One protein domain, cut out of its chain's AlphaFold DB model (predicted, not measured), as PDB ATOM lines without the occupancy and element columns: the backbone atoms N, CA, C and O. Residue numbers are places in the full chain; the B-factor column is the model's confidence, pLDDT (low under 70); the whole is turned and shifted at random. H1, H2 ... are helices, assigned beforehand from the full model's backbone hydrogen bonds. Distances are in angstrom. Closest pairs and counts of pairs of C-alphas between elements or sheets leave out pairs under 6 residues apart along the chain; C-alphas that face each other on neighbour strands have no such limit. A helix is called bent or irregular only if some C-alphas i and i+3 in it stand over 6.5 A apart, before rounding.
ATOM      1  N   THR A   4     120.554   1.308-283.986       86.12
ATOM      2  CA  THR A   4     119.668   0.481-283.157       86.12
ATOM      3  C   THR A   4     120.471  -0.569-282.401       86.12
ATOM      4  O   THR A   4     120.324  -0.721-281.190       86.12
ATOM      5  N   LEU A   5     121.382  -1.255-283.095       86.44
ATOM      6  CA  LEU A   5     122.240  -2.270-282.488       86.44
ATOM      7  C   LEU A   5     123.126  -1.667-281.388       86.44
ATOM      8  O   LEU A   5     123.235  -2.232-280.301       86.44
ATOM      9  N   ARG A   6     123.704  -0.483-281.629       84.00
ATOM     10  CA  ARG A   6     124.486   0.242-280.619       84.00
ATOM     11  C   ARG A   6     123.653   0.574-279.383       84.00
ATOM     12  O   ARG A   6     124.107   0.326-278.269       84.00
ATOM     13  N   PHE A   7     122.443   1.087-279.580       86.25
ATOM     14  CA  PHE A   7     121.520   1.403-278.495       86.25
ATOM     15  C   PHE A   7     121.172   0.169-277.649       86.25
ATOM     16  O   PHE A   7     121.215   0.236-276.420       86.25
ATOM     17  N   ILE A   8     120.898  -0.974-278.289       90.50
ATOM     18  CA  ILE A   8     120.610  -2.239-277.596       90.50
ATOM     19  C   ILE A   8     121.815  -2.682-276.759       90.50
ATOM     20  O   ILE A   8     121.655  -2.970-275.573       90.50
ATOM     21  N   ILE A   9     123.022  -2.688-277.337       90.31
ATOM     22  CA  ILE A   9     124.246  -3.086-276.623       90.31
ATOM     23  C   ILE A   9     124.475  -2.203-275.396       90.31
ATOM     24  O   ILE A   9     124.720  -2.723-274.309       90.31
ATOM     25  N   VAL A  10     124.382  -0.880-275.552       89.81
ATOM     26  CA  VAL A  10     124.571   0.058-274.438       89.81
ATOM     27  C   VAL A  10     123.523  -0.178-273.356       89.81
ATOM     28  O   VAL A  10     123.874  -0.238-272.181       89.81
ATOM     29  N   SER A  11     122.253  -0.337-273.734       91.50
ATOM     30  CA  SER A  11     121.158  -0.534-272.778       91.50
ATOM     31  C   SER A  11     121.360  -1.809-271.956       91.50
ATOM     32  O   SER A  11     121.219  -1.799-270.733       91.50
ATOM     33  N   VAL A  12     121.770  -2.902-272.609       94.69
ATOM     34  CA  VAL A  12     122.092  -4.171-271.939       94.69
ATOM     35  C   VAL A  12     123.328  -4.027-271.045       94.69
ATOM     36  O   VAL A  12     123.309  -4.482-269.903       94.69
ATOM     37  N   ALA A  13     124.384  -3.360-271.515       93.19
ATOM     38  CA  ALA A  13     125.581  -3.110-270.714       93.19
ATOM     39  C   ALA A  13     125.265  -2.270-269.464       93.19
ATOM     40  O   ALA A  13     125.697  -2.607-268.362       93.19
ATOM     41  N   ALA A  14     124.451  -1.222-269.615       93.12
ATOM     42  CA  ALA A  14     123.978  -0.394-268.513       93.12
ATOM     43  C   ALA A  14     123.145  -1.201-267.510       93.12
ATOM     44  O   ALA A  14     123.324  -1.050-266.301       93.12
ATOM     45  N   TYR A  15     122.293  -2.110-267.991       96.06
ATOM     46  CA  TYR A  15     121.518  -3.003-267.134       96.06
ATOM     47  C   TYR A  15     122.411  -3.953-266.324       96.06
ATOM     48  O   TYR A  15     122.231  -4.098-265.115       96.06
ATOM     49  N   ILE A  16     123.428  -4.549-266.951       96.06
ATOM     50  CA  ILE A  16     124.398  -5.409-266.254       96.06
ATOM     51  C   ILE A  16     125.151  -4.614-265.180       96.06
ATOM     52  O   ILE A  16     125.288  -5.078-264.047       96.06
ATOM     53  N   ILE A  17     125.597  -3.398-265.500       95.00
ATOM     54  CA  ILE A  17     126.289  -2.524-264.546       95.00
ATOM     55  C   ILE A  17     125.376  -2.151-263.380       95.00
ATOM     56  O   ILE A  17     125.807  -2.224-262.228       95.00
ATOM     57  N   PHE A  18     124.109  -1.837-263.649       95.25
ATOM     58  CA  PHE A  18     123.111  -1.626-262.607       95.25
ATOM     59  C   PHE A  18     123.024  -2.841-261.671       95.25
ATOM     60  O   PHE A  18     123.140  -2.684-260.455       95.25
ATOM     61  N   LEU A  19     122.908  -4.062-262.205       96.25
ATOM     62  CA  LEU A  19     122.869  -5.277-261.383       96.25
ATOM     63  C   LEU A  19     124.142  -5.460-260.540       96.25
ATOM     64  O   LEU A  19     124.046  -5.849-259.372       96.25
ATOM     65  N   CYS A  20     125.317  -5.148-261.092       95.69
ATOM     66  CA  CYS A  20     126.590  -5.185-260.369       95.69
ATOM     67  C   CYS A  20     126.618  -4.189-259.201       95.69
ATOM     68  O   CYS A  20     126.957  -4.569-258.079       95.69
ATOM     69  N   ILE A  21     126.199  -2.943-259.431       95.25
ATOM     70  CA  ILE A  21     126.103  -1.904-258.395       95.25
ATOM     71  C   ILE A  21     125.148  -2.347-257.289       95.25
ATOM     72  O   ILE A  21     125.492  -2.316-256.107       95.25
ATOM     73  N   MET A  22     123.971  -2.842-257.669       95.62
ATOM     74  CA  MET A  22     122.974  -3.348-256.731       95.62
ATOM     75  C   MET A  22     123.513  -4.500-255.884       95.62
ATOM     76  O   MET A  22     123.268  -4.548-254.676       95.62
ATOM     77  N   ARG A  23     124.291  -5.406-256.484       95.38
ATOM     78  CA  ARG A  23     124.947  -6.508-255.770       95.38
ATOM     79  C   ARG A  23     125.976  -6.010-254.758       95.38
ATOM     80  O   ARG A  23     126.004  -6.527-253.643       95.38
ATOM     81  N   ILE A  24     126.776  -5.007-255.114       95.50
ATOM     82  CA  ILE A  24     127.772  -4.402-254.214       95.50
ATOM     83  C   ILE A  24     127.085  -3.700-253.034       95.50
ATOM     84  O   ILE A  24     127.504  -3.857-251.889       95.50
ATOM     85  N   ILE A  25     126.009  -2.954-253.290       95.50
ATOM     86  CA  ILE A  25     125.330  -2.137-252.274       95.50
ATOM     87  C   ILE A  25     124.507  -2.986-251.304       95.50
ATOM     88  O   ILE A  25     124.532  -2.751-250.092       95.50
ATOM     89  N   LEU A  26     123.758  -3.961-251.822       94.31
ATOM     90  CA  LEU A  26     122.871  -4.796-251.010       94.31
ATOM     91  C   LEU A  26     123.597  -5.987-250.371       94.31
ATOM     92  O   LEU A  26     123.120  -6.520-249.364       94.31
ATOM     93  N   GLY A  27     124.738  -6.406-250.926       93.12
ATOM     94  CA  GLY A  27     125.553  -7.494-250.395       93.12
ATOM     95  C   GLY A  27     124.748  -8.784-250.221       93.12
ATOM     96  O   GLY A  27     124.181  -9.319-251.173       93.12
ATOM     97  N   THR A  28     124.658  -9.277-248.985       90.62
ATOM     98  CA  THR A  28     123.937 -10.517-248.648       90.62
ATOM     99  C   THR A  28     122.431 -10.430-248.911       90.62
ATOM    100  O   THR A  28     121.817 -11.426-249.296       90.62
ATOM    101  N   THR A  29     121.839  -9.237-248.795       91.25
ATOM    102  CA  THR A  29     120.400  -9.009-249.037       91.25
ATOM    103  C   THR A  29     120.026  -8.995-250.523       91.25
ATOM    104  O   THR A  29     118.847  -9.016-250.866       91.25
ATOM    105  N   TYR A  30     121.012  -9.018-251.427       94.06
ATOM    106  CA  TYR A  30     120.763  -9.044-252.868       94.06
ATOM    107  C   TYR A  30     119.978 -10.290-253.294       94.06
ATOM    108  O   TYR A  30     119.010 -10.187-254.041       94.06
ATOM    109  N   LYS A  31     120.368 -11.479-252.809       92.31
ATOM    110  CA  LYS A  31     119.754 -12.746-253.246       92.31
ATOM    111  C   LYS A  31     118.272 -12.822-252.884       92.31
ATOM    112  O   LYS A  31     117.470 -13.228-253.721       92.31
ATOM    113  N   THR A  32     117.910 -12.377-251.681       93.50
ATOM    114  CA  THR A  32     116.526 -12.404-251.189       93.50
ATOM    115  C   THR A  32     115.618 -11.421-251.928       93.50
ATOM    116  O   THR A  32     114.432 -11.695-252.084       93.50
ATOM    117  N   LYS A  33     116.162 -10.306-252.438       93.25
ATOM    118  CA  LYS A  33     115.420  -9.305-253.225       93.25
ATOM    119  C   LYS A  33     115.658  -9.404-254.742       93.25
ATOM    120  O   LYS A  33     115.187  -8.545-255.481       93.25
ATOM    121  N   SER A  34     116.352 -10.439-255.222       93.69
ATOM    122  CA  SER A  34     116.841 -10.555-256.610       93.69
ATOM    123  C   SER A  34     115.757 -10.400-257.679       93.69
ATOM    124  O   SER A  34     115.971  -9.697-258.664       93.69
ATOM    125  N   PHE A  35     114.577 -10.989-257.474       95.56
ATOM    126  CA  PHE A  35     113.452 -10.829-258.397       95.56
ATOM    127  C   PHE A  35     112.999  -9.364-258.504       95.56
ATOM    128  O   PHE A  35     112.907  -8.823-259.604       95.56
ATOM    129  N   ARG A  36     112.806  -8.688-257.360       95.38
ATOM    130  CA  ARG A  36     112.432  -7.264-257.324       95.38
ATOM    131  C   ARG A  36     113.507  -6.389-257.959       95.38
ATOM    132  O   ARG A  36     113.174  -5.489-258.716       95.38
ATOM    133  N   ILE A  37     114.782  -6.674-257.694       96.50
ATOM    134  CA  ILE A  37     115.913  -5.937-258.277       96.50
ATOM    135  C   ILE A  37     115.913  -6.042-259.801       96.50
ATOM    136  O   ILE A  37     116.122  -5.029-260.459       96.50
ATOM    137  N   ASN A  38     115.672  -7.232-260.363       96.75
ATOM    138  CA  ASN A  38     115.590  -7.398-261.815       96.75
ATOM    139  C   ASN A  38     114.404  -6.620-262.392       96.75
ATOM    140  O   ASN A  38     114.583  -5.859-263.335       96.75
ATOM    141  N   LEU A  39     113.213  -6.756-261.800       96.62
ATOM    142  CA  LEU A  39     112.019  -6.050-262.269       96.62
ATOM    143  C   LEU A  39     112.215  -4.531-262.247       96.62
ATOM    144  O   LEU A  39     111.975  -3.863-263.249       96.62
ATOM    145  N   ILE A  40     112.713  -4.004-261.127       96.00
ATOM    146  CA  ILE A  40     113.028  -2.585-260.995       96.00
ATOM    147  C   ILE A  40     114.090  -2.214-262.018       96.00
ATOM    148  O   ILE A  40     113.834  -1.348-262.831       96.00
ATOM    149  N   GLY A  41     115.224  -2.913-262.061       95.44
ATOM    150  CA  GLY A  41     116.306  -2.613-262.994       95.44
ATOM    151  C   GLY A  41     115.858  -2.570-264.451       95.44
ATOM    152  O   GLY A  41     116.298  -1.690-265.184       95.44
ATOM    153  N   VAL A  42     114.957  -3.465-264.868       96.00
ATOM    154  CA  VAL A  42     114.411  -3.449-266.228       96.00
ATOM    155  C   VAL A  42     113.616  -2.167-266.463       96.00
ATOM    156  O   VAL A  42     113.903  -1.435-267.408       96.00
ATOM    157  N   VAL A  43     112.662  -1.863-265.580       95.56
ATOM    158  CA  VAL A  43     111.841  -0.646-265.672       95.56
ATOM    159  C   VAL A  43     112.720   0.598-265.640       95.56
ATOM    160  O   VAL A  43     112.563   1.496-266.459       95.56
ATOM    161  N   THR A  44     113.676   0.642-264.721       94.38
ATOM    162  CA  THR A  44     114.524   1.797-264.480       94.38
ATOM    163  C   THR A  44     115.481   2.058-265.634       94.38
ATOM    164  O   THR A  44     115.546   3.176-266.136       94.38
ATOM    165  N   VAL A  45     116.225   1.040-266.067       94.50
ATOM    166  CA  VAL A  45     117.250   1.195-267.101       94.50
ATOM    167  C   VAL A  45     116.593   1.311-268.469       94.50
ATOM    168  O   VAL A  45     116.746   2.337-269.126       94.50
ATOM    169  N   PHE A  46     115.815   0.311-268.892       94.56
ATOM    170  CA  PHE A  46     115.224   0.337-270.229       94.56
ATOM    171  C   PHE A  46     114.159   1.422-270.358       94.56
ATOM    172  O   PHE A  46     114.115   2.077-271.392       94.56
ATOM    173  N   GLY A  47     113.365   1.686-269.316       93.31
ATOM    174  CA  GLY A  47     112.411   2.799-269.330       93.31
ATOM    175  C   GLY A  47     113.100   4.147-269.545       93.31
ATOM    176  O   GLY A  47     112.651   4.932-270.374       93.31
ATOM    177  N   SER A  48     114.243   4.381-268.894       91.88
ATOM    178  CA  SER A  48     115.039   5.600-269.098       91.88
ATOM    179  C   SER A  48     115.572   5.723-270.525       91.88
ATOM    180  O   SER A  48     115.464   6.784-271.134       91.88
ATOM    181  N   PHE A  49     116.101   4.632-271.087       91.38
ATOM    182  CA  PHE A  49     116.576   4.607-272.473       91.38
ATOM    183  C   PHE A  49     115.438   4.801-273.487       91.38
ATOM    184  O   PHE A  49     115.623   5.500-274.481       91.38
ATOM    185  N   ILE A  50     114.258   4.223-273.237       91.94
ATOM    186  CA  ILE A  50     113.071   4.390-274.085       91.94
ATOM    187  C   ILE A  50     112.596   5.841-274.049       91.94
ATOM    188  O   ILE A  50     112.388   6.423-275.108       91.94
ATOM    189  N   ILE A  51     112.478   6.452-272.867       91.56
ATOM    190  CA  ILE A  51     112.094   7.866-272.744       91.56
ATOM    191  C   ILE A  51     113.117   8.757-273.453       91.56
ATOM    192  O   ILE A  51     112.727   9.625-274.224       91.56
ATOM    193  N   GLY A  52     114.416   8.507-273.273       87.00
ATOM    194  CA  GLY A  52     115.457   9.277-273.957       87.00
ATOM    195  C   GLY A  52     115.444   9.116-275.481       87.00
ATOM    196  O   GLY A  52     115.784  10.048-276.200       87.00
ATOM    197  N   ARG A  53     115.041   7.947-275.999       87.56
ATOM    198  CA  ARG A  53     115.005   7.667-277.445       87.56
ATOM    199  C   ARG A  53     113.717   8.133-278.118       87.56
ATOM    200  O   ARG A  53     113.774   8.559-279.269       87.56
ATOM    201  N   PHE A  54     112.585   7.993-277.428       89.00
ATOM    202  CA  PHE A  54     111.248   8.179-277.993       89.00
ATOM    203  C   PHE A  54     110.465   9.352-277.393       89.00
ATOM    204  O   PHE A  54     109.366   9.647-277.853       89.00
ATOM    205  N   GLY A  55     111.007  10.043-276.388       85.94
ATOM    206  CA  GLY A  55     110.306  11.111-275.674       85.94
ATOM    207  C   GLY A  55     109.837  12.245-276.584       85.94
ATOM    208  O   GLY A  55     108.688  12.668-276.477       85.94
ATOM    209  N   GLU A  56     110.672  12.655-277.541       85.81
ATOM    210  CA  GLU A  56     110.309  13.683-278.525       85.81
ATOM    211  C   GLU A  56     109.146  13.232-279.423       85.81
ATOM    212  O   GLU A  56     108.223  13.997-279.686       85.81
ATOM    213  N   GLN A  57     109.125  11.961-279.841       90.88
ATOM    214  CA  GLN A  57     108.051  11.418-280.688       90.88
ATOM    215  C   GLN A  57     106.728  11.257-279.927       90.88
ATOM    216  O   GLN A  57     105.660  11.227-280.535       90.88
ATOM    217  N   LEU A  58     106.793  11.169-278.598       86.25
ATOM    218  CA  LEU A  58     105.636  11.124-277.708       86.25
ATOM    219  C   LEU A  58     105.141  12.524-277.300       86.25
ATOM    220  O   LEU A  58     104.257  12.620-276.450       86.25
ATOM    221  N   ASN A  59     105.680  13.598-277.896       90.12
ATOM    222  CA  ASN A  59     105.395  14.994-277.538       90.12
ATOM    223  C   ASN A  59     105.608  15.290-276.042       90.12
ATOM    224  O   ASN A  59     104.907  16.115-275.451       90.12
ATOM    225  N   ILE A  60     106.559  14.597-275.407       87.56
ATOM    226  CA  ILE A  60     106.933  14.871-274.020       87.56
ATOM    227  C   ILE A  60     107.785  16.150-274.017       87.56
ATOM    228  O   ILE A  60     108.761  16.213-274.758       87.56
ATOM    229  N   PRO A  61     107.466  17.157-273.185       90.62
ATOM    230  CA  PRO A  61     108.300  18.346-273.037       90.62
ATOM    231  C   PRO A  61     109.759  18.006-272.710       90.62
ATOM    232  O   PRO A  61     110.009  17.174-271.836       90.62
ATOM    233  N   ASP A  62     110.714  18.706-273.327       87.06
ATOM    234  CA  ASP A  62     112.155  18.423-273.211       87.06
ATOM    235  C   ASP A  62     112.627  18.269-271.760       87.06
ATOM    236  O   ASP A  62     113.351  17.334-271.420       87.06
ATOM    237  N   TYR A  63     112.162  19.136-270.854       87.50
ATOM    238  CA  TYR A  63     112.536  19.060-269.440       87.50
ATOM    239  C   TYR A  63     112.098  17.738-268.783       87.50
ATOM    240  O   TYR A  63     112.826  17.201-267.950       87.50
ATOM    241  N   LEU A  64     110.950  17.173-269.172       89.75
ATOM    242  CA  LEU A  64     110.480  15.879-268.674       89.75
ATOM    243  C   LEU A  64     111.283  14.715-269.253       89.75
ATOM    244  O   LEU A  64     111.529  13.749-268.529       89.75
ATOM    245  N   ILE A  65     111.749  14.820-270.502       88.00
ATOM    246  CA  ILE A  65     112.617  13.808-271.124       88.00
ATOM    247  C   ILE A  65     113.902  13.615-270.307       88.00
ATOM    248  O   ILE A  65     114.386  12.493-270.201       88.00
ATOM    249  N   TYR A  66     114.421  14.668-269.664       83.88
ATOM    250  CA  TYR A  66     115.603  14.575-268.799       83.88
ATOM    251  C   TYR A  66     115.277  14.281-267.330       83.88
ATOM    252  O   TYR A  66     115.952  13.470-266.696       83.88
ATOM    253  N   ILE A  67     114.244  14.918-266.769       89.69
ATOM    254  CA  ILE A  67     113.913  14.782-265.344       89.69
ATOM    255  C   ILE A  67     113.376  13.383-265.029       89.69
ATOM    256  O   ILE A  67     113.763  12.800-264.015       89.69
ATOM    257  N   ILE A  68     112.515  12.819-265.884       91.75
ATOM    258  CA  ILE A  68     111.873  11.529-265.603       91.75
ATOM    259  C   ILE A  68     112.910  10.402-265.488       91.75
ATOM    260  O   ILE A  68     112.878   9.716-264.468       91.75
ATOM    261  N   PRO A  69     113.857  10.207-266.429       91.06
ATOM    262  CA  PRO A  69     114.911   9.205-266.282       91.06
ATOM    263  C   PRO A  69     115.732   9.366-265.003       91.06
ATOM    264  O   PRO A  69     115.976   8.391-264.297       91.06
ATOM    265  N   VAL A  70     116.119  10.597-264.655       89.81
ATOM    266  CA  VAL A  70     116.910  10.857-263.443       89.81
ATOM    267  C   VAL A  70     116.136  10.455-262.190       89.81
ATOM    268  O   VAL A  70     116.683   9.767-261.328       89.81
ATOM    269  N   LEU A  71     114.857  10.827-262.095       91.94
ATOM    270  CA  LEU A  71     114.002  10.442-260.973       91.94
ATOM    271  C   LEU A  71     113.750   8.937-260.943       91.94
ATOM    272  O   LEU A  71     113.828   8.328-259.877       91.94
ATOM    273  N   LEU A  72     113.489   8.333-262.103       93.00
ATOM    274  CA  LEU A  72     113.276   6.900-262.230       93.00
ATOM    275  C   LEU A  72     114.493   6.162-261.679       93.00
ATOM    276  O   LEU A  72     114.337   5.266-260.854       93.00
ATOM    277  N   ILE A  73     115.700   6.584-262.058       91.81
ATOM    278  CA  ILE A  73     116.916   5.899-261.646       91.81
ATOM    279  C   ILE A  73     117.317   6.197-260.203       91.81
ATOM    280  O   ILE A  73     117.697   5.277-259.487       91.81
ATOM    281  N   ALA A  74     117.172   7.429-259.726       91.94
ATOM    282  CA  ALA A  74     117.537   7.771-258.355       91.94
ATOM    283  C   ALA A  74     116.541   7.225-257.315       91.94
ATOM    284  O   ALA A  74     116.944   6.714-256.266       91.94
ATOM    285  N   LEU A  75     115.238   7.340-257.584       93.81
ATOM    286  CA  LEU A  75     114.191   7.088-256.591       93.81
ATOM    287  C   LEU A  75     113.614   5.678-256.678       93.81
ATOM    288  O   LEU A  75     113.369   5.065-255.640       93.81
ATOM    289  N   LEU A  76     113.402   5.127-257.877       94.50
ATOM    290  CA  LEU A  76     112.700   3.845-257.995       94.50
ATOM    291  C   LEU A  76     113.447   2.704-257.280       94.50
ATOM    292  O   LEU A  76     112.807   2.001-256.496       94.50
ATOM    293  N   PRO A  77     114.774   2.523-257.450       93.31
ATOM    294  CA  PRO A  77     115.513   1.469-256.757       93.31
ATOM    295  C   PRO A  77     115.637   1.709-255.258       93.31
ATOM    296  O   PRO A  77     115.602   0.754-254.487       93.31
ATOM    297  N   THR A  78     115.775   2.964-254.833       94.19
ATOM    298  CA  THR A  78     115.994   3.301-253.422       94.19
ATOM    299  C   THR A  78     114.719   3.110-252.604       94.19
ATOM    300  O   THR A  78     114.765   2.473-251.550       94.19
ATOM    301  N   LEU A  79     113.577   3.565-253.129       94.12
ATOM    302  CA  LEU A  79     112.271   3.431-252.486       94.12
ATOM    303  C   LEU A  79     111.732   2.000-252.581       94.12
ATOM    304  O   LEU A  79     111.349   1.419-251.573       94.12
ATOM    305  N   SER A  80     111.758   1.386-253.768       94.50
ATOM    306  CA  SER A  80     111.119   0.074-253.981       94.50
ATOM    307  C   SER A  80     111.868  -1.097-253.332       94.50
ATOM    308  O   SER A  80     111.327  -2.199-253.215       94.50
ATOM    309  N   LEU A  81     113.135  -0.895-252.950       93.94
ATOM    310  CA  LEU A  81     113.958  -1.907-252.281       93.94
ATOM    311  C   LEU A  81     114.165  -1.626-250.795       93.94
ATOM    312  O   LEU A  81     114.944  -2.354-250.169       93.94
ATOM    313  N   ASP A  82     113.476  -0.631-250.232       93.12
ATOM    314  CA  ASP A  82     113.580  -0.233-248.825       93.12
ATOM    315  C   ASP A  82     115.046  -0.054-248.397       93.12
ATOM    316  O   ASP A  82     115.514  -0.649-247.417       93.12
ATOM    317  N   MET A  83     115.823   0.675-249.204       94.19
ATOM    318  CA  MET A  83     117.246   0.859-248.932       94.19
ATOM    319  C   MET A  83     117.452   1.652-247.640       94.19
ATOM    320  O   MET A  83     116.857   2.706-247.424       94.19
ATOM    321  N   LYS A  84     118.366   1.176-246.790       94.62
ATOM    322  CA  LYS A  84     118.824   1.953-245.629       94.62
ATOM    323  C   LYS A  84     119.592   3.185-246.103       94.62
ATOM    324  O   LYS A  84     120.257   3.125-247.132       94.62
ATOM    325  N   THR A  85     119.653   4.241-245.293       94.44
ATOM    326  CA  THR A  85     120.360   5.494-245.628       94.44
ATOM    327  C   THR A  85     121.781   5.275-246.160       94.44
ATOM    328  O   THR A  85     122.149   5.850-247.177       94.44
ATOM    329  N   ASN A  86     122.568   4.384-245.546       94.88
ATOM    330  CA  ASN A  86     123.918   4.059-246.028       94.88
ATOM    331  C   ASN A  86     123.915   3.408-247.430       94.88
ATOM    332  O   ASN A  86     124.785   3.682-248.251       94.88
ATOM    333  N   GLN A  87     122.935   2.551-247.722       95.69
ATOM    334  CA  GLN A  87     122.780   1.932-249.043       95.69
ATOM    335  C   GLN A  87     122.336   2.962-250.081       95.69
ATOM    336  O   GLN A  87     122.909   3.002-251.165       95.69
ATOM    337  N   THR A  88     121.392   3.832-249.719       95.69
ATOM    338  CA  THR A  88     120.920   4.936-250.560       95.69
ATOM    339  C   THR A  88     122.054   5.894-250.905       95.69
ATOM    340  O   THR A  88     122.263   6.187-252.075       95.69
ATOM    341  N   LEU A  89     122.847   6.329-249.921       95.50
ATOM    342  CA  LEU A  89     123.992   7.213-250.162       95.50
ATOM    343  C   LEU A  89     125.028   6.561-251.080       95.50
ATOM    344  O   LEU A  89     125.480   7.188-252.033       95.50
ATOM    345  N   LYS A  90     125.360   5.283-250.850       95.75
ATOM    346  CA  LYS A  90     126.230   4.533-251.766       95.75
ATOM    347  C   LYS A  90     125.635   4.506-253.170       95.75
ATOM    348  O   LYS A  90     126.335   4.837-254.116       95.75
ATOM    349  N   TYR A  91     124.358   4.163-253.313       95.25
ATOM    350  CA  TYR A  91     123.688   4.117-254.611       95.25
ATOM    351  C   TYR A  91     123.775   5.448-255.356       95.25
ATOM    352  O   TYR A  91     124.214   5.477-256.503       95.25
ATOM    353  N   LEU A  92     123.456   6.550-254.676       93.94
ATOM    354  CA  LEU A  92     123.495   7.896-255.244       93.94
ATOM    355  C   LEU A  92     124.908   8.356-255.637       93.94
ATOM    356  O   LEU A  92     125.029   9.246-256.468       93.94
ATOM    357  N   ILE A  93     125.966   7.747-255.093       93.56
ATOM    358  CA  ILE A  93     127.360   8.014-255.486       93.56
ATOM    359  C   ILE A  93     127.803   7.078-256.619       93.56
ATOM    360  O   ILE A  93     128.328   7.526-257.640       93.56
ATOM    361  N   PHE A  94     127.594   5.769-256.460       92.94
ATOM    362  CA  PHE A  94     128.031   4.759-257.425       92.94
ATOM    363  C   PHE A  94     127.302   4.889-258.761       92.94
ATOM    364  O   PHE A  94     127.900   4.635-259.806       92.94
ATOM    365  N   TYR A  95     126.031   5.291-258.749       89.69
ATOM    366  CA  TYR A  95     125.236   5.359-259.965       89.69
ATOM    367  C   TYR A  95     125.721   6.450-260.944       89.69
ATOM    368  O   TYR A  95     126.084   6.085-262.067       89.69
ATOM    369  N   PRO A  96     125.850   7.739-260.567       90.00
ATOM    370  CA  PRO A  96     126.426   8.756-261.451       90.00
ATOM    371  C   PRO A  96     127.844   8.406-261.916       90.00
ATOM    372  O   PRO A  96     128.162   8.556-263.096       90.00
ATOM    373  N   ALA A  97     128.677   7.862-261.019       91.56
ATOM    374  CA  ALA A  97     130.022   7.408-261.368       91.56
ATOM    375  C   ALA A  97     129.996   6.313-262.450       91.56
ATOM    376  O   ALA A  97     130.829   6.305-263.356       91.56
ATOM    377  N   SER A  98     129.012   5.414-262.398       89.06
ATOM    378  CA  SER A  98     128.840   4.362-263.397       89.06
ATOM    379  C   SER A  98     128.381   4.878-264.759       89.06
ATOM    380  O   SER A  98     128.866   4.374-265.768       89.06
ATOM    381  N   ILE A  99     127.518   5.904-264.808       88.50
ATOM    382  CA  ILE A  99     127.144   6.565-266.068       88.50
ATOM    383  C   ILE A  99     128.391   7.182-266.699       88.50
ATOM    384  O   ILE A  99     128.640   6.993-267.887       88.50
ATOM    385  N   PHE A 100     129.196   7.886-265.900       89.25
ATOM    386  CA  PHE A 100     130.427   8.502-266.384       89.25
ATOM    387  C   PHE A 100     131.417   7.456-266.914       89.25
ATOM    388  O   PHE A 100     131.976   7.623-267.997       89.25
ATOM    389  N   LEU A 101     131.590   6.342-266.196       88.75
ATOM    390  CA  LEU A 101     132.447   5.239-266.632       88.75
ATOM    391  C   LEU A 101     131.928   4.577-267.919       88.75
ATOM    392  O   LEU A 101     132.716   4.287-268.815       88.75
ATOM    393  N   LEU A 102     130.614   4.363-268.027       88.75
ATOM    394  CA  LEU A 102     129.966   3.852-269.237       88.75
ATOM    395  C   LEU A 102     130.210   4.772-270.427       88.75
ATOM    396  O   LEU A 102     130.628   4.298-271.481       88.75
ATOM    397  N   HIS A 103     129.979   6.073-270.246       88.75
ATOM    398  CA  HIS A 103     130.235   7.079-271.270       88.75
ATOM    399  C   HIS A 103     131.689   7.018-271.727       88.75
ATOM    400  O   HIS A 103     131.952   6.851-272.909       88.75
ATOM    401  N   LEU A 104     132.634   7.027-270.786       87.50
ATOM    402  CA  LEU A 104     134.060   6.946-271.087       87.50
ATOM    403  C   LEU A 104     134.410   5.684-271.887       87.50
ATOM    404  O   LEU A 104     135.073   5.780-272.919       87.50
ATOM    405  N   LEU A 105     133.947   4.508-271.456       86.56
ATOM    406  CA  LEU A 105     134.230   3.246-272.143       86.56
ATOM    407  C   LEU A 105     133.640   3.222-273.555       86.56
ATOM    408  O   LEU A 105     134.342   2.888-274.510       86.56
ATOM    409  N   PHE A 106     132.373   3.600-273.719       84.62
ATOM    410  CA  PHE A 106     131.726   3.578-275.029       84.62
ATOM    411  C   PHE A 106     132.245   4.676-275.966       84.62
ATOM    412  O   PHE A 106     132.419   4.403-277.160       84.62
ATOM    413  N   SER A 107     132.567   5.865-275.457       85.69
ATOM    414  CA  SER A 107     133.215   6.919-276.239       85.69
ATOM    415  C   SER A 107     134.597   6.486-276.718       85.69
ATOM    416  O   SER A 107     134.892   6.610-277.905       85.69
ATOM    417  N   LEU A 108     135.437   5.923-275.842       83.81
ATOM    418  CA  LEU A 108     136.794   5.511-276.213       83.81
ATOM    419  C   LEU A 108     136.799   4.336-277.196       83.81
ATOM    420  O   LEU A 108     137.538   4.375-278.181       83.81
ATOM    421  N   LEU A 109     135.985   3.308-276.933       81.56
ATOM    422  CA  LEU A 109     135.998   2.054-277.694       81.56
ATOM    423  C   LEU A 109     135.199   2.135-278.994       81.56
ATOM    424  O   LEU A 109     135.572   1.515-279.985       81.56
ATOM    425  N   THR A 110     134.086   2.872-279.003       75.94
ATOM    426  CA  THR A 110     133.143   2.875-280.136       75.94
ATOM    427  C   THR A 110     132.900   4.263-280.732       75.94
ATOM    428  O   THR A 110     132.165   4.385-281.717       75.94
ATOM    429  N   GLY A 111     133.486   5.316-280.150       77.38
ATOM    430  CA  GLY A 111     133.247   6.705-280.551       77.38
ATOM    431  C   GLY A 111     131.841   7.207-280.228       77.38
ATOM    432  O   GLY A 111     131.405   8.205-280.797       77.38
ATOM    433  N   TRP A 112     131.091   6.498-279.381       79.06
ATOM    434  CA  TRP A 112     129.715   6.859-279.060       79.06
ATOM    435  C   TRP A 112     129.659   7.907-277.958       79.06
ATOM    436  O   TRP A 112     130.154   7.653-276.872       79.06
ATOM    437  N   ASN A 113     129.039   9.057-278.226       80.50
ATOM    438  CA  ASN A 113     129.007  10.182-277.288       80.50
ATOM    439  C   ASN A 113     127.583  10.609-276.897       80.50
ATOM    440  O   ASN A 113     127.420  11.638-276.251       80.50
ATOM    441  N   ASP A 114     126.558   9.830-277.254       79.38
ATOM    442  CA  ASP A 114     125.164  10.254-277.063       79.38
ATOM    443  C   ASP A 114     124.686  10.092-275.607       79.38
ATOM    444  O   ASP A 114     123.659  10.656-275.247       79.38
ATOM    445  N   LEU A 115     125.412   9.345-274.757       76.75
ATOM    446  CA  LEU A 115     125.042   9.156-273.344       76.75
ATOM    447  C   LEU A 115     125.211  10.449-272.532       76.75
ATOM    448  O   LEU A 115     124.320  10.830-271.781       76.75
ATOM    449  N   LEU A 116     126.358  11.117-272.685       81.38
ATOM    450  CA  LEU A 116     126.651  12.434-272.119       81.38
ATOM    451  C   LEU A 116     127.167  13.359-273.234       81.38
ATOM    452  O   LEU A 116     128.379  13.559-273.360       81.38
ATOM    453  N   PRO A 117     126.271  13.963-274.038       73.44
ATOM    454  CA  PRO A 117     126.656  14.740-275.222       73.44
ATOM    455  C   PRO A 117     127.500  15.987-274.900       73.44
ATOM    456  O   PRO A 117     128.194  16.517-275.768       73.44
ATOM    457  N   PHE A 118     127.483  16.436-273.642       78.25
ATOM    458  CA  PHE A 118     128.277  17.563-273.149       78.25
ATOM    459  C   PHE A 118     129.767  17.230-272.966       78.25
ATOM    460  O   PHE A 118     130.595  18.137-272.939       78.25
ATOM    461  N   ILE A 119     130.127  15.944-272.854       77.12
ATOM    462  CA  ILE A 119     131.503  15.491-272.619       77.12
ATOM    463  C   ILE A 119     131.984  14.745-273.862       77.12
ATOM    464  O   ILE A 119     131.736  13.555-274.031       77.12
ATOM    465  N   LYS A 120     132.689  15.438-274.754       77.25
ATOM    466  CA  LYS A 120     133.213  14.828-275.982       77.25
ATOM    467  C   LYS A 120     134.549  14.151-275.701       77.25
ATOM    468  O   LYS A 120     135.532  14.831-275.418       77.25
ATOM    469  N   ILE A 121     134.591  12.826-275.810       75.69
ATOM    470  CA  ILE A 121     135.825  12.048-275.654       75.69
ATOM    471  C   ILE A 121     136.227  11.501-277.034       75.69
ATOM    472  O   ILE A 121     135.413  10.833-277.684       75.69
ATOM    473  N   PRO A 122     137.451  11.788-277.519       75.12
ATOM    474  CA  PRO A 122     137.914  11.287-278.806       75.12
ATOM    475  C   PRO A 122     138.086   9.766-278.753       75.12
ATOM    476  O   PRO A 122     138.631   9.223-277.792       75.12
ATOM    477  N   SER A 123     137.631   9.065-279.795       75.12
ATOM    478  CA  SER A 123     137.753   7.605-279.839       75.12
ATOM    479  C   SER A 123     139.204   7.190-280.105       75.12
ATOM    480  O   SER A 123     139.859   7.735-281.003       75.12
ATOM    481  N   LEU A 124     139.701   6.203-279.356       72.38
ATOM    482  CA  LEU A 124     141.059   5.674-279.539       72.38
ATOM    483  C   LEU A 124     141.199   4.937-280.872       72.38
ATOM    484  O   LEU A 124     142.271   4.952-281.472       72.38
ATOM    485  N   TRP A 125     140.102   4.368-281.376       61.91
ATOM    486  CA  TRP A 125     140.060   3.711-282.679       61.91
ATOM    487  C   TRP A 125     140.442   4.664-283.819       61.91
ATOM    488  O   TRP A 125     141.264   4.323-284.665       61.91
ATOM    489  N   THR A 126     139.917   5.896-283.805       60.19
ATOM    490  CA  THR A 126     140.287   6.927-284.793       60.19
ATOM    491  C   THR A 126     141.746   7.356-284.697       60.19
ATOM    492  O   THR A 126     142.338   7.674-285.723       60.19
ATOM    493  N   SER A 127     142.320   7.390-283.494       58.97
ATOM    494  CA  SER A 127     143.706   7.824-283.302       58.97
ATOM    495  C   SER A 127     144.703   6.750-283.733       58.97
ATOM    496  O   SER A 127     145.672   7.077-284.404       58.97
ATOM    497  N   ILE A 128     144.439   5.474-283.428       57.44
ATOM    498  CA  ILE A 128     145.317   4.353-283.803       57.44
ATOM    499  C   ILE A 128     145.307   4.126-285.324       57.44
ATOM    500  O   ILE A 128     146.367   3.980-285.925       57.44
ATOM    501  N   PHE A 129     144.141   4.168-285.981       51.94
ATOM    502  CA  PHE A 129     144.067   3.981-287.439       51.94
ATOM    503  C   PHE A 129     144.600   5.169-288.254       51.94
ATOM    504  O   PHE A 129     144.984   4.968-289.399       51.94
ATOM    505  N   LYS A 130     144.677   6.378-287.679       51.91
ATOM    506  CA  LYS A 130     145.310   7.549-288.319       51.91
ATOM    507  C   LYS A 130     146.840   7.519-288.319       51.91
ATOM    508  O   LYS A 130     147.450   8.371-288.949       51.91
ATOM    509  N   THR A 131     147.459   6.639-287.534       51.41
ATOM    510  CA  THR A 131     148.928   6.531-287.437       51.41
ATOM    511  C   THR A 131     149.468   5.327-288.213       51.41
ATOM    512  O   THR A 131     150.670   5.223-288.420       51.41
TER     513      THR A 131
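AT A GLANCE: This is residues 4 to 131 of the 133 residues of an uncharacterized protein of Clostridiaceae bacterium (UniProt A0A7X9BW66). Two pairs of antiparallel helices, H1 beside H4 and H2 beside H3, come together at one end and spread as a V toward the other. The short H5 carries the length on beyond the far end of H4. You have 128 residues with five named helices, H1 to H5 in chain order, and no named strand: the class is all helix. The whole is compact, with a radius of gyration of the C-alphas of 16.0 A and spans of 51 by 37 by 24 A.

HOW THE PARTS SIT: Start with H1, residues 4 to 26, and H2, residues 29 to 54: this hairpin touches closest at C-alphas 23 and 30, 5.7 A apart, at a shallow tilt of 32 degrees. H3, residues 62 to 80, makes a second hairpin with H2; C-alphas 48 and 69 are closest, at 4.6 A. The hub is H4, residues 85 to 110, which touches H1 closest at C-alphas 87 and 25, 5.8 A apart, at a shallow tilt of 30 degrees, opposite ways. H3 and H4 only just touch, with 3 pairs of C-alphas within 8 A, closest at 78 and 88, 5.9 A. H5, residues 124 to 131, touches H4 at residues 108 to 110 alone, closest at C-alphas 108 and 124, 5.4 A. H1 and H3 are apart, as are H2 and H4. Every O i to N i+4 pair is within hydrogen-bond range in H1; the counts are 20 of 22 in H2, 11 of 15 in H3, 21 of 22 in H4 and 3 of 4 in H5.

IN THESE COORDINATES: Find C-alpha 4 at (119.668, 0.481, -283.157); from there H1 runs 32.7 A. H2 spans 34.9 A and is irregular, with C-alphas 32 and 35 8.0 A apart; H3 spans 26.6 A and is only just irregular, with C-alphas 74 and 77 6.8 A apart. H4 runs 36.9 A to C-alpha 110 at (133.143, 2.875, -280.136), and H5 runs 11.2 A to C-alpha 131 at (148.928, 6.531, -287.437).

THE WHOLE: The two C-alphas farthest apart, those of Asp 82 and Thr 131, are 52.8 A apart. The printed part has no cut, and H4 to H5 is a long link of 13 residues. Look for pLDDT under 70 at residues 125 to 131.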